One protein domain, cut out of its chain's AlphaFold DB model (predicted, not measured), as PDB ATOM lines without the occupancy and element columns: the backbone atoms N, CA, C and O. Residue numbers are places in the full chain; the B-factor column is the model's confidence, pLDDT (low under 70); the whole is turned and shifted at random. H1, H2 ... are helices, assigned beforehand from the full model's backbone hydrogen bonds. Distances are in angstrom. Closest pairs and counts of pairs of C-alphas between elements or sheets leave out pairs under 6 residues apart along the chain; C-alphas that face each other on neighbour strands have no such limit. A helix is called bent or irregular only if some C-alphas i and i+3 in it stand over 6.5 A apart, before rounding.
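What this domain is: This is residues 2 to 167 of the 167 residues of an uncharacterized protein of Candidatus Accumulibacter sp. 66-26 (UniProt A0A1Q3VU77). Five long helices run lengthwise in an elongated up-and-down bundle, each against the one before it in the chain: H4, H6 and H7 make a triangle, and the hairpin of H1 and H2 lies along its H6 side, only loosely joined to it. Short H3 and H5 are at opposite ends of H4, and the long link of residues 57 to 72 loops out beyond the H3 end. The 166 printed residues include seven named helices, H1 to H7 in order, and no named strand; the class is all helix. The whole is compact, with a radius of gyration of the C-alphas of 17.4 A, and spans 56 by 33 by 21 A.

How they stand to each other: H1, residues 2 to 25, touches H2, residues 29 to 56, in a helical hairpin; they run opposite ways at a shallow tilt of 15 degrees, closest at the C-alphas of Ala 23 and Gly 31, 5.2 A apart. H2 only just touches H6, residues 115 to 140, with 3 pairs of C-alphas within 8 A, the closest those of Gly 31 and Gly 120 at 6.9 A. H1 and H6 are close but not clearly touching, the closest C-alphas being those of Gly 19 and Val 123, 7.3 A apart. H3, residues 73 to 81, touches H4, residues 85 to 106, only at the corner, about perpendicular at 77 degrees; the closest C-alphas, of Val 81 and Gly 87, are 3.9 A apart. H4 touches H6, opposite ways at a shallow tilt of 14 degrees, closest at the C-alphas of Ser 101 and Ala 122, 3.9 A apart. H5, residues 108 to 111, touches H4 at residues 100 to 104 alone, closest at the C-alphas of Ala 104 and Val 111, 6.3 A apart. H7, residues 148 to 166, forms a helical hairpin with H6, closest at the C-alphas of Ser 132 and Val 157, 6.0 A apart. Every O i to N i+4 pair is within hydrogen-bond range in H1, H2, H3 and H4, but 17 of 22 in H6 and 13 of 15 in H7; H5 is too short for such a pair.

Where its parts are: H1 begins at C-alpha 2, (216.833, 365.269, 237.711), and is 35.0 A long; H2 is 41.3 A, H4 31.6 A, H6 37.5 A and H7 26.8 A. H6 and H7 are irregular: C-alphas 116 and 119 are 7.3 A apart, and C-alphas 158 and 161 are 7.4 A apart. H7 ends at C-alpha 166, (222.577, 391.022, 211.411).

The domain as a whole: The two C-alphas farthest apart, of Ala 60 and Ser 114, are 57.8 A apart. The printed part has no cut, and the link from H2 to H3 is long, with 16 residues. The mean pLDDT of the printed part is 72.4; 56 residues are under 70, among them residues 48 to 83.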
ATOM      1  N   ARG A   2     215.628 365.641 238.495       46.88
ATOM      2  CA  ARG A   2     216.833 365.269 237.711       46.88
ATOM      3  C   ARG A   2     216.508 364.736 236.307       46.88
ATOM      4  O   ARG A   2     217.155 365.121 235.344       46.88
ATOM      5  N   LEU A   3     215.458 363.917 236.198       45.53
ATOM      6  CA  LEU A   3     215.008 363.342 234.927       45.53
ATOM      7  C   LEU A   3     214.708 364.417 233.871       45.53
ATOM      8  O   LEU A   3     215.051 364.226 232.721       45.53
ATOM      9  N   LEU A   4     214.132 365.556 234.275       47.91
ATOM     10  CA  LEU A   4     213.758 366.658 233.380       47.91
ATOM     11  C   LEU A   4     214.985 367.391 232.817       47.91
ATOM     12  O   LEU A   4     215.018 367.692 231.631       47.91
ATOM     13  N   GLY A   5     216.018 367.613 233.641       54.47
ATOM     14  CA  GLY A   5     217.287 368.201 233.191       54.47
ATOM     15  C   GLY A   5     218.065 367.278 232.249       54.47
ATOM     16  O   GLY A   5     218.546 367.727 231.215       54.47
ATOM     17  N   PHE A   6     218.124 365.977 232.558       59.75
ATOM     18  CA  PHE A   6     218.728 364.979 231.667       59.75
ATOM     19  C   PHE A   6     217.905 364.763 230.386       59.75
ATOM     20  O   PHE A   6     218.493 364.662 229.317       59.75
ATOM     21  N   LEU A   7     216.568 364.761 230.464       58.78
ATOM     22  CA  LEU A   7     215.678 364.705 229.295       58.78
ATOM     23  C   LEU A   7     215.868 365.920 228.388       58.78
ATOM     24  O   LEU A   7     215.966 365.754 227.177       58.78
ATOM     25  N   GLY A   8     215.981 367.119 228.967       61.09
ATOM     26  CA  GLY A   8     216.324 368.329 228.225       61.09
ATOM     27  C   GLY A   8     217.676 368.193 227.528       61.09
ATOM     28  O   GLY A   8     217.776 368.443 226.336       61.09
ATOM     29  N   LEU A   9     218.700 367.705 228.230       66.56
ATOM     30  CA  LEU A   9     220.034 367.482 227.662       66.56
ATOM     31  C   LEU A   9     220.014 366.489 226.492       66.56
ATOM     32  O   LEU A   9     220.651 366.732 225.473       66.56
ATOM     33  N   VAL A  10     219.246 365.404 226.616       70.44
ATOM     34  CA  VAL A  10     219.056 364.419 225.543       70.44
ATOM     35  C   VAL A  10     218.330 365.040 224.353       70.44
ATOM     36  O   VAL A  10     218.783 364.877 223.226       70.44
ATOM     37  N   ALA A  11     217.248 365.792 224.577       67.88
ATOM     38  CA  ALA A  11     216.526 366.470 223.501       67.88
ATOM     39  C   ALA A  11     217.435 367.452 222.745       67.88
ATOM     40  O   ALA A  11     217.457 367.465 221.517       67.88
ATOM     41  N   LEU A  12     218.245 368.221 223.472       68.75
ATOM     42  CA  LEU A  12     219.195 369.166 222.889       68.75
ATOM     43  C   LEU A  12     220.336 368.472 222.142       68.75
ATOM     44  O   LEU A  12     220.745 368.941 221.084       68.75
ATOM     45  N   LEU A  13     220.818 367.337 222.651       76.31
ATOM     46  CA  LEU A  13     221.794 366.504 221.953       76.31
ATOM     47  C   LEU A  13     221.233 366.006 220.617       76.31
ATOM     48  O   LEU A  13     221.935 366.058 219.612       76.31
ATOM     49  N   LEU A  14     219.972 365.568 220.589       73.69
ATOM     50  CA  LEU A  14     219.311 365.109 219.367       73.69
ATOM     51  C   LEU A  14     219.157 366.236 218.340       73.69
ATOM     52  O   LEU A  14     219.480 366.032 217.172       73.69
ATOM     53  N   VAL A  15     218.737 367.432 218.767       74.06
ATOM     54  CA  VAL A  15     218.656 368.611 217.885       74.06
ATOM     55  C   VAL A  15     220.035 368.979 217.339       74.06
ATOM     56  O   VAL A  15     220.175 369.240 216.147       74.06
ATOM     57  N   ASN A  16     221.068 368.950 218.182       77.75
ATOM     58  CA  ASN A  16     222.431 369.265 217.769       77.75
ATOM     59  C   ASN A  16     222.999 368.232 216.781       77.75
ATOM     60  O   ASN A  16     223.638 368.600 215.799       77.75
ATOM     61  N   LEU A  17     222.729 366.940 216.998       78.62
ATOM     62  CA  LEU A  17     223.104 365.874 216.066       78.62
ATOM     63  C   LEU A  17     222.399 366.037 214.717       78.62
ATOM     64  O   LEU A  17     223.039 365.903 213.678       78.62
ATOM     65  N   PHE A  18     221.110 366.378 214.727       77.31
ATOM     66  CA  PHE A  18     220.350 366.634 213.506       77.31
ATOM     67  C   PHE A  18     220.893 367.851 212.735       77.31
ATOM     68  O   PHE A  18     221.146 367.767 211.531       77.31
ATOM     69  N   GLY A  19     221.172 368.956 213.433       70.12
ATOM     70  CA  GLY A  19     221.818 370.132 212.847       70.12
ATOM     71  C   GLY A  19     223.192 369.814 212.251       70.12
ATOM     72  O   GLY A  19     223.509 370.271 211.155       70.12
ATOM     73  N   LEU A  20     223.981 368.966 212.921       77.94
ATOM     74  CA  LEU A  20     225.285 368.518 212.428       77.94
ATOM     75  C   LEU A  20     225.156 367.680 211.156       77.94
ATOM     76  O   LEU A  20     225.940 367.871 210.230       77.94
ATOM     77  N   THR A  21     224.164 366.788 211.075       79.06
ATOM     78  CA  THR A  21     223.947 365.987 209.862       79.06
ATOM     79  C   THR A  21     223.589 366.841 208.651       79.06
ATOM     80  O   THR A  21     224.137 366.604 207.578       79.06
ATOM     81  N   ILE A  22     222.747 367.865 208.825       76.06
ATOM     82  CA  ILE A  22     222.389 368.794 207.742       76.06
ATOM     83  C   ILE A  22     223.612 369.614 207.322       76.06
ATOM     84  O   ILE A  22     223.941 369.670 206.140       76.06
ATOM     85  N   ALA A  23     224.343 370.179 208.286       72.25
ATOM     86  CA  ALA A  23     225.531 370.981 208.000       72.25
ATOM     87  C   ALA A  23     226.622 370.180 207.261       72.25
ATOM     88  O   ALA A  23     227.287 370.709 206.371       72.25
ATOM     89  N   LEU A  24     226.785 368.891 207.588       81.50
ATOM     90  CA  LEU A  24     227.694 367.989 206.877       81.50
ATOM     91  C   LEU A  24     227.230 367.693 205.443       81.50
ATOM     92  O   LEU A  24     228.069 367.626 204.546       81.50
ATOM     93  N   GLN A  25     225.923 367.529 205.214       80.81
ATOM     94  CA  GLN A  25     225.365 367.293 203.877       80.81
ATOM     95  C   GLN A  25     225.536 368.504 202.956       80.81
ATOM     96  O   GLN A  25     225.865 368.336 201.784       80.81
ATOM     97  N   GLU A  26     225.365 369.712 203.487       82.88
ATOM     98  CA  GLU A  26     225.495 370.959 202.726       82.88
ATOM     99  C   GLU A  26     226.948 371.455 202.603       82.88
ATOM    100  O   GLU A  26     227.195 372.476 201.966       82.88
ATOM    101  N   GLN A  27     227.921 370.742 203.191       86.31
ATOM    102  CA  GLN A  27     229.321 371.176 203.309       86.31
ATOM    103  C   GLN A  27     229.471 372.582 203.925       86.31
ATOM    104  O   GLN A  27     230.427 373.310 203.639       86.31
ATOM    105  N   ASP A  28     228.544 372.968 204.805       75.00
ATOM    106  CA  ASP A  28     228.592 374.251 205.495       75.00
ATOM    107  C   ASP A  28     229.571 374.179 206.673       75.00
ATOM    108  O   ASP A  28     229.228 373.814 207.801       75.00
ATOM    109  N   TRP A  29     230.818 374.575 206.416       74.75
ATOM    110  CA  TRP A  29     231.869 374.625 207.432       74.75
ATOM    111  C   TRP A  29     231.516 375.498 208.639       74.75
ATOM    112  O   TRP A  29     231.963 375.199 209.750       74.75
ATOM    113  N   LYS A  30     230.703 376.551 208.464       72.00
ATOM    114  CA  LYS A  30     230.274 377.412 209.576       72.00
ATOM    115  C   LYS A  30     229.260 376.684 210.451       72.00
ATOM    116  O   LYS A  30     229.412 376.678 211.673       72.00
ATOM    117  N   GLY A  31     228.286 376.021 209.830       67.31
ATOM    118  CA  GLY A  31     227.337 375.142 210.502       67.31
ATOM    119  C   GLY A  31     228.040 374.027 211.276       67.31
ATOM    120  O   GLY A  31     227.788 373.860 212.465       67.31
ATOM    121  N   ILE A  32     228.995 373.327 210.657       76.44
ATOM    122  CA  ILE A  32     229.760 372.250 211.312       76.44
ATOM    123  C   ILE A  32     230.500 372.772 212.551       76.44
ATOM    124  O   ILE A  32     230.396 372.179 213.628       76.44
ATOM    125  N   LEU A  33     231.217 373.896 212.425       76.25
ATOM    126  CA  LEU A  33     231.941 374.508 213.543       76.25
ATOM    127  C   LEU A  33     230.988 374.876 214.693       76.25
ATOM    128  O   LEU A  33     231.295 374.615 215.859       76.25
ATOM    129  N   LEU A  34     229.813 375.429 214.367       71.94
ATOM    130  CA  LEU A  34     228.780 375.770 215.341       71.94
ATOM    131  C   LEU A  34     228.284 374.527 216.096       71.94
ATOM    132  O   LEU A  34     228.259 374.543 217.324       71.94
ATOM    133  N   MET A  35     227.957 373.430 215.407       77.75
ATOM    134  CA  MET A  35     227.454 372.209 216.063       77.75
ATOM    135  C   MET A  35     228.513 371.516 216.928       77.75
ATOM    136  O   MET A  35     228.200 370.943 217.979       77.75
ATOM    137  N   LEU A  36     229.787 371.572 216.526       79.12
ATOM    138  CA  LEU A  36     230.900 371.077 217.342       79.12
ATOM    139  C   LEU A  36     231.055 371.902 218.621       79.12
ATOM    140  O   LEU A  36     231.167 371.338 219.713       79.12
ATOM    141  N   PHE A  37     230.981 373.229 218.511       76.06
ATOM    142  CA  PHE A  37     230.976 374.118 219.670       76.06
ATOM    143  C   PHE A  37     229.779 373.838 220.598       76.06
ATOM    144  O   PHE A  37     229.947 373.720 221.814       76.06
ATOM    145  N   MET A  38     228.585 373.621 220.040       69.62
ATOM    146  CA  MET A  38     227.394 373.221 220.801       69.62
ATOM    147  C   MET A  38     227.572 371.868 221.500       69.62
ATOM    148  O   MET A  38     227.174 371.710 222.652       69.62
ATOM    149  N   THR A  39     228.233 370.906 220.851       79.12
ATOM    150  CA  THR A  39     228.550 369.603 221.457       79.12
ATOM    151  C   THR A  39     229.432 369.782 222.691       79.12
ATOM    152  O   THR A  39     229.152 369.201 223.741       79.12
ATOM    153  N   ALA A  40     230.457 370.634 222.605       76.94
ATOM    154  CA  ALA A  40     231.320 370.944 223.740       76.94
ATOM    155  C   ALA A  40     230.535 371.577 224.905       76.94
ATOM    156  O   ALA A  40     230.738 371.199 226.061       76.94
ATOM    157  N   LEU A  41     229.593 372.481 224.613       68.75
ATOM    158  CA  LEU A  41     228.726 373.091 225.628       68.75
ATOM    159  C   LEU A  41     227.773 372.083 226.284       68.75
ATOM    160  O   LEU A  41     227.613 372.104 227.505       68.75
ATOM    161  N   LEU A  42     227.178 371.170 225.513       75.00
ATOM    162  CA  LEU A  42     226.315 370.113 226.054       75.00
ATOM    163  C   LEU A  42     227.095 369.160 226.966       75.00
ATOM    164  O   LEU A  42     226.615 368.816 228.048       75.00
ATOM    165  N   ILE A  43     228.316 368.782 226.579       76.88
ATOM    166  CA  ILE A  43     229.212 367.967 227.413       76.88
ATOM    167  C   ILE A  43     229.562 368.712 228.704       76.88
ATOM    168  O   ILE A  43     229.460 368.143 229.793       76.88
ATOM    169  N   PHE A  44     229.923 369.993 228.609       72.94
ATOM    170  CA  PHE A  44     230.188 370.826 229.780       72.94
ATOM    171  C   PHE A  44     228.980 370.868 230.728       72.94
ATOM    172  O   PHE A  44     229.133 370.698 231.942       72.94
ATOM    173  N   PHE A  45     227.770 371.018 230.188       65.25
ATOM    174  CA  PHE A  45     226.537 371.030 230.969       65.25
ATOM    175  C   PHE A  45     226.278 369.679 231.654       65.25
ATOM    176  O   PHE A  45     225.983 369.641 232.851       65.25
ATOM    177  N   ALA A  46     226.487 368.566 230.943       69.12
ATOM    178  CA  ALA A  46     226.364 367.222 231.500       69.12
ATOM    179  C   ALA A  46     227.348 366.986 232.659       69.12
ATOM    180  O   ALA A  46     226.953 366.475 233.708       69.12
ATOM    181  N   ILE A  47     228.606 367.416 232.512       71.75
ATOM    182  CA  ILE A  47     229.630 367.317 233.566       71.75
ATOM    183  C   ILE A  47     229.236 368.150 234.785       71.75
ATOM    184  O   ILE A  47     229.371 367.693 235.921       71.75
ATOM    185  N   THR A  48     228.754 369.368 234.563       64.81
ATOM    186  CA  THR A  48     228.402 370.302 235.636       64.81
ATOM    187  C   THR A  48     227.213 369.745 236.430       64.81
ATOM    188  O   THR A  48     227.318 369.584 237.649       64.81
ATOM    189  N   LEU A  49     226.148 369.289 235.757       64.56
ATOM    190  CA  LEU A  49     225.023 368.595 236.400       64.56
ATOM    191  C   LEU A  49     225.454 367.328 237.150       64.56
ATOM    192  O   LEU A  49     224.986 367.073 238.262       64.56
ATOM    193  N   TRP A  50     226.364 366.539 236.575       63.47
ATOM    194  CA  TRP A  50     226.887 365.332 237.213       63.47
ATOM    195  C   TRP A  50     227.682 365.648 238.485       63.47
ATOM    196  O   TRP A  50     227.544 364.955 239.495       63.47
ATOM    197  N   ARG A  51     228.506 366.703 238.466       62.06
ATOM    198  CA  ARG A  51     229.261 367.167 239.639       62.06
ATOM    199  C   ARG A  51     228.329 367.639 240.752       62.06
ATOM    200  O   ARG A  51     228.524 367.211 241.887       62.06
ATOM    201  N   GLY A  52     227.293 368.414 240.424       54.09
ATOM    202  CA  GLY A  52     226.241 368.785 241.379       54.09
ATOM    203  C   GLY A  52     225.576 367.552 242.000       54.09
ATOM    204  O   GLY A  52     225.519 367.417 243.218       54.09
ATOM    205  N   ALA A  53     225.211 366.566 241.173       55.88
ATOM    206  CA  ALA A  53     224.590 365.327 241.640       55.88
ATOM    207  C   ALA A  53     225.508 364.445 242.516       55.88
ATOM    208  O   ALA A  53     225.005 363.665 243.329       55.88
ATOM    209  N   LYS A  54     226.837 364.520 242.343       55.34
ATOM    210  CA  LYS A  54     227.815 363.774 243.155       55.34
ATOM    211  C   LYS A  54     228.029 364.416 244.531       55.34
ATOM    212  O   LYS A  54     228.185 363.681 245.501       55.34
ATOM    213  N   LEU A  55     228.002 365.747 244.617       52.75
ATOM    214  CA  LEU A  55     228.167 366.492 245.871       52.75
ATOM    215  C   LEU A  55     226.988 366.267 246.834       52.75
ATOM    216  O   LEU A  55     227.215 366.011 248.014       52.75
ATOM    217  N   GLU A  56     225.751 366.218 246.329       46.62
ATOM    218  CA  GLU A  56     224.558 365.923 247.148       46.62
ATOM    219  C   GLU A  56     224.570 364.521 247.775       46.62
ATOM    220  O   GLU A  56     224.047 364.325 248.869       46.62
ATOM    221  N   ARG A  57     225.157 363.518 247.103       52.72
ATOM    222  CA  ARG A  57     225.201 362.133 247.619       52.72
ATOM    223  C   ARG A  57     226.191 361.948 248.775       52.72
ATOM    224  O   ARG A  57     226.141 360.913 249.428       52.72
ATOM    225  N   GLY A  58     227.093 362.906 248.999       48.44
ATOM    226  CA  GLY A  58     228.153 362.821 250.007       48.44
ATOM    227  C   GLY A  58     227.857 363.521 251.338       48.44
ATOM    228  O   GLY A  58     228.573 363.267 252.303       48.44
ATOM    229  N   SER A  59     226.840 364.386 251.432       44.88
ATOM    230  CA  SER A  59     226.564 365.147 252.661       44.88
ATOM    231  C   SER A  59     225.408 364.543 253.463       44.88
ATOM    232  O   SER A  59     224.264 364.564 253.015       44.88
ATOM    233  N   ALA A  60     225.685 364.076 254.684       46.78
ATOM    234  CA  ALA A  60     224.681 363.553 255.620       46.78
ATOM    235  C   ALA A  60     223.689 364.617 256.138       46.78
ATOM    236  O   ALA A  60     222.723 364.280 256.812       46.78
ATOM    237  N   HIS A  61     223.921 365.900 255.858       41.38
ATOM    238  CA  HIS A  61     223.012 367.008 256.136       41.38
ATOM    239  C   HIS A  61     222.979 367.867 254.871       41.38
ATOM    240  O   HIS A  61     223.977 368.515 254.562       41.38
ATOM    241  N   GLY A  62     221.877 367.823 254.113       43.97
ATOM    242  CA  GLY A  62     221.683 368.508 252.825       43.97
ATOM    243  C   GLY A  62     221.662 370.035 252.933       43.97
ATOM    244  O   GLY A  62     220.640 370.660 252.681       43.97
ATOM    245  N   ARG A  63     222.779 370.622 253.368       39.25
ATOM    246  CA  ARG A  63     222.929 372.037 253.728       39.25
ATOM    247  C   ARG A  63     224.207 372.684 253.181       39.25
ATOM    248  O   ARG A  63     224.497 373.820 253.516       39.25
ATOM    249  N   LEU A  64     224.982 371.975 252.358       37.94
ATOM    250  CA  LEU A  64     226.235 372.484 251.772       37.94
ATOM    251  C   LEU A  64     226.105 372.800 250.281       37.94
ATOM    252  O   LEU A  64     227.034 372.602 249.501       37.94
ATOM    253  N   ALA A  65     224.934 373.276 249.876       40.75
ATOM    254  CA  ALA A  65     224.650 373.507 248.477       40.75
ATOM    255  C   ALA A  65     223.641 374.633 248.229       40.75
ATOM    256  O   ALA A  65     222.820 374.559 247.313       40.75
ATOM    257  N   ASP A  66     223.718 375.685 249.036       39.22
ATOM    258  CA  ASP A  66     222.927 376.884 248.798       39.22
ATOM    259  C   ASP A  66     223.373 377.534 247.475       39.22
ATOM    260  O   ASP A  66     224.558 377.791 247.247       39.22
ATOM    261  N   GLY A  67     222.412 377.719 246.565       45.81
ATOM    262  CA  GLY A  67     222.554 378.465 245.309       45.81
ATOM    263  C   GLY A  67     222.679 377.644 244.018       45.81
ATOM    264  O   GLY A  67     222.345 378.138 242.943       45.81
ATOM    265  N   TRP A  68     223.102 376.379 244.042       47.91
ATOM    266  CA  TRP A  68     223.170 375.617 242.778       47.91
ATOM    267  C   TRP A  68     223.288 374.099 242.933       47.91
ATOM    268  O   TRP A  68     222.793 373.350 242.095       47.91
ATOM    269  N   ALA A  69     223.922 373.616 244.002       48.88
ATOM    270  CA  ALA A  69     224.297 372.205 244.117       48.88
ATOM    271  C   ALA A  69     223.304 371.343 244.928       48.88
ATOM    272  O   ALA A  69     223.704 370.289 245.408       48.88
ATOM    273  N   GLY A  70     222.088 371.836 245.199       45.22
ATOM    274  CA  GLY A  70     221.229 371.291 246.269       45.22
ATOM    275  C   GLY A  70     219.747 371.659 246.213       45.22
ATOM    276  O   GLY A  70     218.923 371.037 246.883       45.22
ATOM    277  N   GLU A  71     219.381 372.682 245.434       48.06
ATOM    278  CA  GLU A  71     217.997 373.139 245.337       48.06
ATOM    279  C   GLU A  71     217.234 372.444 244.207       48.06
ATOM    280  O   GLU A  71     217.761 372.121 243.140       48.06
ATOM    281  N   SER A  72     215.936 372.233 244.431       48.69
ATOM    282  CA  SER A  72     215.056 371.654 243.423       48.69
ATOM    283  C   SER A  72     214.963 372.571 242.193       48.69
ATOM    284  O   SER A  72     214.831 373.787 242.330       48.69
ATOM    285  N   VAL A  73     214.975 372.001 240.979       52.00
ATOM    286  CA  VAL A  73     214.856 372.757 239.710       52.00
ATOM    287  C   VAL A  73     213.629 373.678 239.711       52.00
ATOM    288  O   VAL A  73     213.680 374.787 239.188       52.00
ATOM    289  N   THR A  74     212.529 373.255 240.338       47.75
ATOM    290  CA  THR A  74     211.338 374.095 240.516       47.75
ATOM    291  C   THR A  74     211.571 375.284 241.431       47.75
ATOM    292  O   THR A  74     211.045 376.351 241.141       47.75
ATOM    293  N   THR A  75     212.342 375.136 242.509       54.25
ATOM    294  CA  THR A  75     212.697 376.259 243.388       54.25
ATOM    295  C   THR A  75     213.576 377.244 242.626       54.25
ATOM    296  O   THR A  75     213.258 378.422 242.578       54.25
ATOM    297  N   PHE A  76     214.588 376.760 241.906       59.25
ATOM    298  CA  PHE A  76     215.417 377.604 241.045       59.25
ATOM    299  C   PHE A  76     214.585 378.378 240.005       59.25
ATOM    300  O   PHE A  76     214.688 379.598 239.901       59.25
ATOM    301  N   LEU A  77     213.688 377.704 239.276       59.47
ATOM    302  CA  LEU A  77     212.826 378.370 238.294       59.47
ATOM    303  C   LEU A  77     211.888 379.394 238.950       59.47
ATOM    304  O   LEU A  77     211.713 380.499 238.440       59.47
ATOM    305  N   LYS A  78     211.287 379.057 240.091       58.31
ATOM    306  CA  LYS A  78     210.287 379.911 240.739       58.31
ATOM    307  C   LYS A  78     210.909 381.106 241.460       58.31
ATOM    308  O   LYS A  78     210.309 382.174 241.464       58.31
ATOM    309  N   THR A  79     212.089 380.940 242.047       60.91
ATOM    310  CA  THR A  79     212.742 381.964 242.871       60.91
ATOM    311  C   THR A  79     213.745 382.777 242.056       60.91
ATOM    312  O   THR A  79     213.718 383.999 242.096       60.91
ATOM    313  N   VAL A  80     214.585 382.134 241.244       61.94
ATOM    314  CA  VAL A  80     215.626 382.836 240.480       61.94
ATOM    315  C   VAL A  80     215.075 383.352 239.158       61.94
ATOM    316  O   VAL A  80     215.249 384.522 238.838       61.94
ATOM    317  N   VAL A  81     214.371 382.524 238.383       61.59
ATOM    318  CA  VAL A  81     213.967 382.922 237.023       61.59
ATOM    319  C   VAL A  81     212.756 383.866 237.021       61.59
ATOM    320  O   VAL A  81     212.722 384.818 236.247       61.59
ATOM    321  N   VAL A  82     211.772 383.657 237.901       64.00
ATOM    322  CA  VAL A  82     210.538 384.472 237.914       64.00
ATOM    323  C   VAL A  82     210.676 385.770 238.730       64.00
ATOM    324  O   VAL A  82     210.069 386.790 238.376       64.00
ATOM    325  N   GLN A  83     211.454 385.763 239.819       69.88
ATOM    326  CA  GLN A  83     211.508 386.904 240.747       69.88
ATOM    327  C   GLN A  83     212.663 387.878 240.485       69.88
ATOM    328  O   GLN A  83     212.552 389.030 240.897       69.88
ATOM    329  N   THR A  84     213.720 387.475 239.771       76.75
ATOM    330  CA  THR A  84     214.844 388.375 239.443       76.75
ATOM    331  C   THR A  84     214.641 389.081 238.102       76.75
ATOM    332  O   THR A  84     213.978 388.563 237.197       76.75
ATOM    333  N   LEU A  85     215.213 390.280 237.956       82.19
ATOM    334  CA  LEU A  85     215.167 391.018 236.690       82.19
ATOM    335  C   LEU A  85     215.953 390.268 235.604       82.19
ATOM    336  O   LEU A  85     215.491 390.154 234.471       82.19
ATOM    337  N   GLU A  86     217.101 389.701 235.967       80.38
ATOM    338  CA  GLU A  86     217.953 388.913 235.081       80.38
ATOM    339  C   GLU A  86     217.227 387.671 234.552       80.38
ATOM    340  O   GLU A  86     217.270 387.389 233.356       80.38
ATOM    341  N   GLY A  87     216.496 386.963 235.418       75.81
ATOM    342  CA  GLY A  87     215.682 385.814 235.028       75.81
ATOM    343  C   GLY A  87     214.597 386.174 234.012       75.81
ATOM    344  O   GLY A  87     214.401 385.456 233.030       75.81
ATOM    345  N   ARG A  88     213.943 387.330 234.181       80.31
ATOM    346  CA  ARG A  88     212.946 387.841 233.225       80.31
ATOM    347  C   ARG A  88     213.567 388.215 231.884       80.31
ATOM    348  O   ARG A  88     212.988 387.886 230.851       80.31
ATOM    349  N   ILE A  89     214.738 388.856 231.894       84.44
ATOM    350  CA  ILE A  89     215.497 389.178 230.675       84.44
ATOM    351  C   ILE A  89     215.858 387.892 229.932       84.44
ATOM    352  O   ILE A  89     215.624 387.798 228.729       84.44
ATOM    353  N   PHE A  90     216.354 386.880 230.648       84.06
ATOM    354  CA  PHE A  90     216.662 385.577 230.070       84.06
ATOM    355  C   PHE A  90     215.427 384.925 229.428       84.06
ATOM    356  O   PHE A  90     215.496 384.517 228.272       84.06
ATOM    357  N   VAL A  91     214.288 384.865 230.131       80.31
ATOM    358  CA  VAL A  91     213.055 384.251 229.600       80.31
ATOM    359  C   VAL A  91     212.536 384.997 228.376       80.31
ATOM    360  O   VAL A  91     212.213 384.361 227.373       80.31
ATOM    361  N   ALA A  92     212.479 386.331 228.429       83.56
ATOM    362  CA  ALA A  92     212.064 387.142 227.288       83.56
ATOM    363  C   ALA A  92     213.004 386.921 226.095       83.56
ATOM    364  O   ALA A  92     212.557 386.648 224.986       83.56
ATOM    365  N   GLY A  93     214.310 386.938 226.348       85.56
ATOM    366  CA  GLY A  93     215.345 386.630 225.374       85.56
ATOM    367  C   GLY A  93     215.195 385.275 224.702       85.56
ATOM    368  O   GLY A  93     215.265 385.164 223.477       85.56
ATOM    369  N   ALA A  94     214.975 384.243 225.512       83.81
ATOM    370  CA  ALA A  94     214.775 382.880 225.052       83.81
ATOM    371  C   ALA A  94     213.502 382.753 224.205       83.81
ATOM    372  O   ALA A  94     213.537 382.116 223.155       83.81
ATOM    373  N   ALA A  95     212.408 383.400 224.617       80.94
ATOM    374  CA  ALA A  95     211.156 383.416 223.865       80.94
ATOM    375  C   ALA A  95     211.309 384.122 222.510       80.94
ATOM    376  O   ALA A  95     210.884 383.583 221.490       80.94
ATOM    377  N   VAL A  96     211.962 385.290 222.478       89.12
ATOM    378  CA  VAL A  96     212.236 386.011 221.226       89.12
ATOM    379  C   VAL A  96     213.148 385.178 220.325       89.12
ATOM    380  O   VAL A  96     212.872 385.050 219.138       89.12
ATOM    381  N   SER A  97     214.189 384.549 220.874       88.25
ATOM    382  CA  SER A  97     215.092 383.687 220.098       88.25
ATOM    383  C   SER A  97     214.350 382.477 219.515       88.25
ATOM    384  O   SER A  97     214.466 382.191 218.328       88.25
ATOM    385  N   ALA A  98     213.497 381.812 220.295       83.38
ATOM    386  CA  ALA A  98     212.669 380.717 219.794       83.38
ATOM    387  C   ALA A  98     211.707 381.176 218.682       83.38
ATOM    388  O   ALA A  98     211.578 380.498 217.664       83.38
ATOM    389  N   LEU A  99     211.075 382.345 218.837       84.88
ATOM    390  CA  LEU A  99     210.205 382.917 217.809       84.88
ATOM    391  C   LEU A  99     210.977 383.208 216.518       84.88
ATOM    392  O   LEU A  99     210.540 382.804 215.444       84.88
ATOM    393  N   VAL A 100     212.140 383.857 216.615       89.19
ATOM    394  CA  VAL A 100     213.001 384.146 215.459       89.19
ATOM    395  C   VAL A 100     213.474 382.855 214.798       89.19
ATOM    396  O   VAL A 100     213.510 382.787 213.576       89.19
ATOM    397  N   SER A 101     213.770 381.814 215.577       87.00
ATOM    398  CA  SER A 101     214.145 380.504 215.046       87.00
ATOM    399  C   SER A 101     213.036 379.889 214.187       87.00
ATOM    400  O   SER A 101     213.284 379.469 213.057       87.00
ATOM    401  N   ILE A 102     211.794 379.910 214.683       82.81
ATOM    402  CA  ILE A 102     210.618 379.415 213.954       82.81
ATOM    403  C   ILE A 102     210.376 380.247 212.692       82.81
ATOM    404  O   ILE A 102     210.172 379.686 211.615       82.81
ATOM    405  N   LEU A 103     210.430 381.577 212.804       85.44
ATOM    406  CA  LEU A 103     210.239 382.474 211.665       85.44
ATOM    407  C   LEU A 103     211.341 382.299 210.616       85.44
ATOM    408  O   LEU A 103     211.039 382.274 209.432       85.44
ATOM    409  N   ALA A 104     212.591 382.080 211.021       84.88
ATOM    410  CA  ALA A 104     213.693 381.827 210.099       84.88
ATOM    411  C   ALA A 104     213.531 380.522 209.296       84.88
ATOM    412  O   ALA A 104     214.085 380.426 208.205       84.88
ATOM    413  N   LEU A 105     212.775 379.533 209.797       83.62
ATOM    414  CA  LEU A 105     212.430 378.318 209.042       83.62
ATOM    415  C   LEU A 105     211.175 378.492 208.188       83.62
ATOM    416  O   LEU A 105     211.149 378.047 207.044       83.62
ATOM    417  N   ALA A 106     210.123 379.087 208.752       83.44
ATOM    418  CA  ALA A 106     208.808 379.139 208.120       83.44
ATOM    419  C   ALA A 106     208.666 380.307 207.136       83.44
ATOM    420  O   ALA A 106     208.016 380.169 206.102       83.44
ATOM    421  N   TRP A 107     209.254 381.456 207.466       89.50
ATOM    422  CA  TRP A 107     209.162 382.686 206.685       89.50
ATOM    423  C   TRP A 107     210.421 383.564 206.861       89.50
ATOM    424  O   TRP A 107     210.378 384.589 207.545       89.50
ATOM    425  N   PRO A 108     211.553 383.187 206.234       84.75
ATOM    426  CA  PRO A 108     212.854 383.844 206.427       84.75
ATOM    427  C   PRO A 108     212.843 385.365 206.182       84.75
ATOM    428  O   PRO A 108     213.531 386.126 206.863       84.75
ATOM    429  N   GLU A 109     212.013 385.828 205.247       86.94
ATOM    430  CA  GLU A 109     211.857 387.246 204.904       86.94
ATOM    431  C   GLU A 109     211.320 388.083 206.073       86.94
ATOM    432  O   GLU A 109     211.721 389.234 206.236       86.94
ATOM    433  N   ALA A 110     210.474 387.501 206.932       85.88
ATOM    434  CA  ALA A 110     209.915 388.178 208.104       85.88
ATOM    435  C   ALA A 110     210.983 388.531 209.153       85.88
ATOM    436  O   ALA A 110     210.769 389.415 209.982       85.88
ATOM    437  N   VAL A 111     212.135 387.858 209.109       86.75
ATOM    438  CA  VAL A 111     213.304 388.140 209.953       86.75
ATOM    439  C   VAL A 111     214.452 388.765 209.157       86.75
ATOM    440  O   VAL A 111     215.550 388.893 209.677       86.75
ATOM    441  N   GLY A 112     214.223 389.195 207.911       83.62
ATOM    442  CA  GLY A 112     215.227 389.900 207.105       83.62
ATOM    443  C   GLY A 112     216.340 389.007 206.549       83.62
ATOM    444  O   GLY A 112     217.448 389.484 206.306       83.62
ATOM    445  N   VAL A 113     216.070 387.714 206.343       82.50
ATOM    446  CA  VAL A 113     217.062 386.720 205.908       82.50
ATOM    447  C   VAL A 113     216.593 386.028 204.627       82.50
ATOM    448  O   VAL A 113     215.421 385.706 204.468       82.50
ATOM    449  N   SER A 114     217.507 385.753 203.693       81.19
ATOM    450  CA  SER A 114     217.197 384.961 202.491       81.19
ATOM    451  C   SER A 114     216.893 383.496 202.834       81.19
ATOM    452  O   SER A 114     217.544 382.945 203.721       81.19
ATOM    453  N   PHE A 115     216.054 382.811 202.046       73.94
ATOM    454  CA  PHE A 115     215.763 381.374 202.212       73.94
ATOM    455  C   PHE A 115     217.010 380.487 202.346       73.94
ATOM    456  O   PHE A 115     217.060 379.637 203.228       73.94
ATOM    457  N   ALA A 116     218.062 380.754 201.565       75.75
ATOM    458  CA  ALA A 116     219.323 380.005 201.624       75.75
ATOM    459  C   ALA A 116     220.092 380.144 202.958       75.75
ATOM    460  O   ALA A 116     221.010 379.380 203.221       75.75
ATOM    461  N   LYS A 117     219.751 381.133 203.794       76.00
ATOM    462  CA  LYS A 117     220.386 381.407 205.096       76.00
ATOM    463  C   LYS A 117     219.438 381.195 206.284       76.00
ATOM    464  O   LYS A 117     219.863 381.359 207.432       76.00
ATOM    465  N   GLY A 118     218.173 380.852 206.021       77.00
ATOM    466  CA  GLY A 118     217.131 380.690 207.037       77.00
ATOM    467  C   GLY A 118     217.436 379.559 208.017       77.00
ATOM    468  O   GLY A 118     217.312 379.747 209.224       77.00
ATOM    469  N   SER A 119     217.958 378.429 207.527       77.94
ATOM    470  CA  SER A 119     218.387 377.292 208.355       77.94
ATOM    471  C   SER A 119     219.480 377.681 209.358       77.94
ATOM    472  O   SER A 119     219.358 377.394 210.548       77.94
ATOM    473  N   GLY A 120     220.514 378.403 208.916       78.12
ATOM    474  CA  GLY A 120     221.590 378.882 209.788       78.12
ATOM    475  C   GLY A 120     221.093 379.825 210.890       78.12
ATOM    476  O   GLY A 120     221.480 379.682 212.051       78.12
ATOM    477  N   HIS A 121     220.177 380.741 210.555       82.62
ATOM    478  CA  HIS A 121     219.544 381.627 211.539       82.62
ATOM    479  C   HIS A 121     218.665 380.848 212.512       82.62
ATOM    480  O   HIS A 121     218.750 381.042 213.724       82.62
ATOM    481  N   ALA A 122     217.865 379.921 211.994       81.56
ATOM    482  CA  ALA A 122     217.009 379.085 212.805       81.56
ATOM    483  C   ALA A 122     217.795 378.306 213.851       81.56
ATOM    484  O   ALA A 122     217.403 378.279 215.018       81.56
ATOM    485  N   VAL A 123     218.927 377.721 213.465       82.44
ATOM    486  CA  VAL A 123     219.755 376.977 214.410       82.44
ATOM    487  C   VAL A 123     220.435 377.905 215.414       82.44
ATOM    488  O   VAL A 123     220.389 377.618 216.611       82.44
ATOM    489  N   LEU A 124     221.003 379.033 214.971       83.44
ATOM    490  CA  LEU A 124     221.618 380.013 215.872       83.44
ATOM    491  C   LEU A 124     220.638 380.436 216.973       83.44
ATOM    492  O   LEU A 124     220.932 380.284 218.157       83.44
ATOM    493  N   PHE A 125     219.458 380.914 216.585       87.06
ATOM    494  CA  PHE A 125     218.449 381.395 217.524       87.06
ATOM    495  C   PHE A 125     217.747 380.264 218.288       87.06
ATOM    496  O   PHE A 125     217.334 380.463 219.427       87.06
ATOM    497  N   GLY A 126     217.641 379.067 217.713       84.12
ATOM    498  CA  GLY A 126     217.053 377.906 218.382       84.12
ATOM    499  C   GLY A 126     217.941 377.361 219.501       84.12
ATOM    500  O   GLY A 126     217.441 376.934 220.541       84.12
ATOM    501  N   LEU A 127     219.264 377.417 219.320       80.75
ATOM    502  CA  LEU A 127     220.234 376.911 220.293       80.75
ATOM    503  C   LEU A 127     220.731 377.982 221.273       80.75
ATOM    504  O   LEU A 127     221.132 377.651 222.390       80.75
ATOM    505  N   TRP A 128     220.662 379.268 220.918       86.38
ATOM    506  CA  TRP A 128     221.114 380.353 221.793       86.38
ATOM    507  C   TRP A 128     220.480 380.381 223.201       86.38
ATOM    508  O   TRP A 128     221.203 380.654 224.164       86.38
ATOM    509  N   PRO A 129     219.183 380.062 223.399       83.50
ATOM    510  CA  PRO A 129     218.584 379.948 224.731       83.50
ATOM    511  C   PRO A 129     219.350 379.016 225.678       83.50
ATOM    512  O   PRO A 129     219.407 379.249 226.881       83.50
ATOM    513  N   ILE A 130     219.998 377.983 225.143       79.06
ATOM    514  CA  ILE A 130     220.785 377.021 225.919       79.06
ATOM    515  C   ILE A 130     222.100 377.664 226.359       79.06
ATOM    516  O   ILE A 130     222.475 377.602 227.529       79.06
ATOM    517  N   VAL A 131     222.793 378.317 225.423       80.38
ATOM    518  CA  VAL A 131     224.063 379.011 225.677       80.38
ATOM    519  C   VAL A 131     223.857 380.131 226.693       80.38
ATOM    520  O   VAL A 131     224.566 380.220 227.696       80.38
ATOM    521  N   SER A 132     222.840 380.958 226.461       84.19
ATOM    522  CA  SER A 132     222.477 382.061 227.344       84.19
ATOM    523  C   SER A 132     222.041 381.581 228.723       84.19
ATOM    524  O   SER A 132     222.378 382.239 229.699       84.19
ATOM    525  N   PHE A 133     221.403 380.411 228.844       80.12
ATOM    526  CA  PHE A 133     221.092 379.816 230.143       80.12
ATOM    527  C   PHE A 133     222.355 379.455 230.934       80.12
ATOM    528  O   PHE A 133     222.461 379.772 232.119       80.12
ATOM    529  N   VAL A 134     223.342 378.828 230.287       74.50
ATOM    530  CA  VAL A 134     224.619 378.475 230.934       74.50
ATOM    531  C   VAL A 134     225.345 379.730 231.412       74.50
ATOM    532  O   VAL A 134     225.820 379.783 232.549       74.50
ATOM    533  N   LEU A 135     225.407 380.754 230.562       80.75
ATOM    534  CA  LEU A 135     226.028 382.030 230.899       80.75
ATOM    535  C   LEU A 135     225.263 382.746 232.013       80.75
ATOM    536  O   LEU A 135     225.887 383.198 232.966       80.75
ATOM    537  N   PHE A 136     223.932 382.772 231.956       79.06
ATOM    538  CA  PHE A 136     223.069 383.321 232.999       79.06
ATOM    539  C   PHE A 136     223.352 382.675 234.359       79.06
ATOM    540  O   PHE A 136     223.611 383.379 235.335       79.06
ATOM    541  N   VAL A 137     223.394 381.340 234.413       71.94
ATOM    542  CA  VAL A 137     223.739 380.597 235.632       71.94
ATOM    543  C   VAL A 137     225.159 380.927 236.085       71.94
ATOM    544  O   VAL A 137     225.391 381.122 237.271       71.94
ATOM    545  N   ARG A 138     226.129 381.038 235.172       73.00
ATOM    546  CA  ARG A 138     227.515 381.358 235.542       73.00
ATOM    547  C   ARG A 138     227.670 382.776 236.094       73.00
ATOM    548  O   ARG A 138     228.450 382.962 237.027       73.00
ATOM    549  N   ILE A 139     226.957 383.739 235.512       76.31
ATOM    550  CA  ILE A 139     226.975 385.161 235.872       76.31
ATOM    551  C   ILE A 139     226.262 385.379 237.211       76.31
ATOM    552  O   ILE A 139     226.785 386.079 238.073       76.31
ATOM    553  N   CYS A 140     225.104 384.748 237.413       72.06
ATOM    554  CA  CYS A 140     224.254 384.989 238.585       72.06
ATOM    555  C   CYS A 140     224.503 383.999 239.749       72.06
ATOM    556  O   CYS A 140     224.017 384.205 240.861       72.06
ATOM    557  N   GLY A 141     225.262 382.926 239.504       54.12
ATOM    558  CA  GLY A 141     225.182 381.658 240.237       54.12
ATOM    559  C   GLY A 141     225.753 381.491 241.649       54.12
ATOM    560  O   GLY A 141     225.412 380.468 242.229       54.12
ATOM    561  N   PRO A 142     226.581 382.357 242.267       53.81
ATOM    562  CA  PRO A 142     226.956 382.105 243.662       53.81
ATOM    563  C   PRO A 142     226.081 382.835 244.695       53.81
ATOM    564  O   PRO A 142     226.104 382.442 245.852       53.81
ATOM    565  N   HIS A 143     225.303 383.862 244.315       57.41
ATOM    566  CA  HIS A 143     224.520 384.650 245.288       57.41
ATOM    567  C   HIS A 143     223.115 385.078 244.813       57.41
ATOM    568  O   HIS A 143     222.330 385.507 245.653       57.41
ATOM    569  N   TYR A 144     222.790 385.002 243.508       61.50
ATOM    570  CA  TYR A 144     221.548 385.520 242.885       61.50
ATOM    571  C   TYR A 144     221.050 386.862 243.440       61.50
ATOM    572  O   TYR A 144     219.849 387.105 243.549       61.50
ATOM    573  N   GLN A 145     221.977 387.747 243.796       65.62
ATOM    574  CA  GLN A 145     221.643 389.115 244.149       65.62
ATOM    575  C   GLN A 145     221.625 389.935 242.867       65.62
ATOM    576  O   GLN A 145     222.617 389.963 242.135       65.62
ATOM    577  N   THR A 146     220.495 390.586 242.596       72.25
ATOM    578  CA  THR A 146     220.372 391.453 241.428       72.25
ATOM    579  C   THR A 146     221.338 392.626 241.551       72.25
ATOM    580  O   THR A 146     221.349 393.343 242.553       72.25
ATOM    581  N   SER A 147     222.143 392.840 240.515       83.12
ATOM    582  CA  SER A 147     223.080 393.957 240.421       83.12
ATOM    583  C   SER A 147     223.023 394.571 239.026       83.12
ATOM    584  O   SER A 147     222.725 393.892 238.044       83.12
ATOM    585  N   ALA A 148     223.356 395.857 238.900       85.94
ATOM    586  CA  ALA A 148     223.391 396.508 237.587       85.94
ATOM    587  C   ALA A 148     224.331 395.777 236.606       85.94
ATOM    588  O   ALA A 148     224.028 395.660 235.422       85.94
ATOM    589  N   ILE A 149     225.439 395.225 237.108       86.81
ATOM    590  CA  ILE A 149     226.426 394.499 236.302       86.81
ATOM    591  C   ILE A 149     225.842 393.181 235.776       86.81
ATOM    592  O   ILE A 149     225.939 392.906 234.582       86.81
ATOM    593  N   THR A 150     225.208 392.374 236.632       83.88
ATOM    594  CA  THR A 150     224.608 391.087 236.232       83.88
ATOM    595  C   THR A 150     223.450 391.277 235.259       83.88
ATOM    596  O   THR A 150     223.334 390.513 234.300       83.88
ATOM    597  N   VAL A 151     222.652 392.333 235.432       86.62
ATOM    598  CA  VAL A 151     221.599 392.734 234.486       86.62
ATOM    599  C   VAL A 151     222.183 393.076 233.119       86.62
ATOM    600  O   VAL A 151     221.738 392.518 232.117       86.62
ATOM    601  N   LEU A 152     223.199 393.944 233.066       90.50
ATOM    602  CA  LEU A 152     223.838 394.342 231.808       90.50
ATOM    603  C   LEU A 152     224.503 393.157 231.102       90.50
ATOM    604  O   LEU A 152     224.358 393.013 229.891       90.50
ATOM    605  N   LEU A 153     225.183 392.283 231.846       87.94
ATOM    606  CA  LEU A 153     225.785 391.070 231.293       87.94
ATOM    607  C   LEU A 153     224.728 390.107 230.750       87.94
ATOM    608  O   LEU A 153     224.905 389.566 229.661       87.94
ATOM    609  N   THR A 154     223.623 389.914 231.472       87.12
ATOM    610  CA  THR A 154     222.523 389.057 231.011       87.12
ATOM    611  C   THR A 154     221.905 389.626 229.738       87.12
ATOM    612  O   THR A 154     221.746 388.894 228.768       87.12
ATOM    613  N   LEU A 155     221.649 390.937 229.696       89.88
ATOM    614  CA  LEU A 155     221.146 391.623 228.507       89.88
ATOM    615  C   LEU A 155     222.101 391.458 227.318       89.88
ATOM    616  O   LEU A 155     221.673 391.054 226.239       89.88
ATOM    617  N   ALA A 156     223.398 391.702 227.530       90.06
ATOM    618  CA  ALA A 156     224.419 391.543 226.503       90.06
ATOM    619  C   ALA A 156     224.391 390.118 225.936       90.06
ATOM    620  O   ALA A 156     224.192 389.948 224.735       90.06
ATOM    621  N   VAL A 157     224.465 389.102 226.801       90.00
ATOM    622  CA  VAL A 157     224.387 387.684 226.420       90.00
ATOM    623  C   VAL A 157     223.117 387.381 225.629       90.00
ATOM    624  O   VAL A 157     223.174 386.683 224.622       90.00
ATOM    625  N   THR A 158     221.968 387.906 226.039       88.56
ATOM    626  CA  THR A 158     220.703 387.703 225.328       88.56
ATOM    627  C   THR A 158     220.700 388.326 223.928       88.56
ATOM    628  O   THR A 158     220.085 387.772 223.021       88.56
ATOM    629  N   THR A 159     221.398 389.446 223.732       90.25
ATOM    630  CA  THR A 159     221.431 390.181 222.452       90.25
ATOM    631  C   THR A 159     222.496 389.711 221.457       90.25
ATOM    632  O   THR A 159     222.372 389.991 220.267       90.25
ATOM    633  N   VAL A 160     223.503 388.942 221.891       89.75
ATOM    634  CA  VAL A 160     224.583 388.430 221.023       89.75
ATOM    635  C   VAL A 160     224.113 387.760 219.719       89.75
ATOM    636  O   VAL A 160     224.694 388.085 218.685       89.75
ATOM    637  N   PRO A 161     223.103 386.868 219.677       88.00
ATOM    638  CA  PRO A 161     222.753 386.185 218.434       88.00
ATOM    639  C   PRO A 161     222.181 387.165 217.407       88.00
ATOM    640  O   PRO A 161     222.378 386.964 216.217       88.00
ATOM    641  N   PHE A 162     221.548 388.257 217.848       88.69
ATOM    642  CA  PHE A 162     221.077 389.325 216.964       88.69
ATOM    643  C   PHE A 162     222.246 390.102 216.372       88.69
ATOM    644  O   PHE A 162     222.265 390.355 215.173       88.69
ATOM    645  N   TYR A 163     223.249 390.427 217.187       86.94
ATOM    646  CA  TYR A 163     224.461 391.063 216.680       86.94
ATOM    647  C   TYR A 163     225.178 390.173 215.653       86.94
ATOM    648  O   TYR A 163     225.530 390.645 214.585       86.94
ATOM    649  N   VAL A 164     225.333 388.877 215.940       83.31
ATOM    650  CA  VAL A 164     226.000 387.919 215.038       83.31
ATOM    651  C   VAL A 164     225.198 387.658 213.756       83.31
ATOM    652  O   VAL A 164     225.784 387.390 212.713       83.31
ATOM    653  N   ALA A 165     223.868 387.684 213.827       82.88
ATOM    654  CA  ALA A 165     223.001 387.412 212.684       82.88
ATOM    655  C   ALA A 165     222.914 388.585 211.693       82.88
ATOM    656  O   ALA A 165     222.835 388.359 210.486       82.88
ATOM    657  N   TYR A 166     222.916 389.825 212.195       82.69
ATOM    658  CA  TYR A 166     222.577 391.022 211.411       82.69
ATOM    659  C   TYR A 166     223.750 391.979 211.163       82.69
ATOM    660  O   TYR A 166     223.530 393.074 210.640       82.69
ATOM    661  N   TRP A 167     224.971 391.583 211.521       77.81
ATOM    662  CA  TRP A 167     226.199 392.351 211.309       77.81
ATOM    663  C   TRP A 167     227.242 391.492 210.592       77.81
ATOM    664  O   TRP A 167     227.815 391.979 209.592       77.81
TER     665      TRP A 167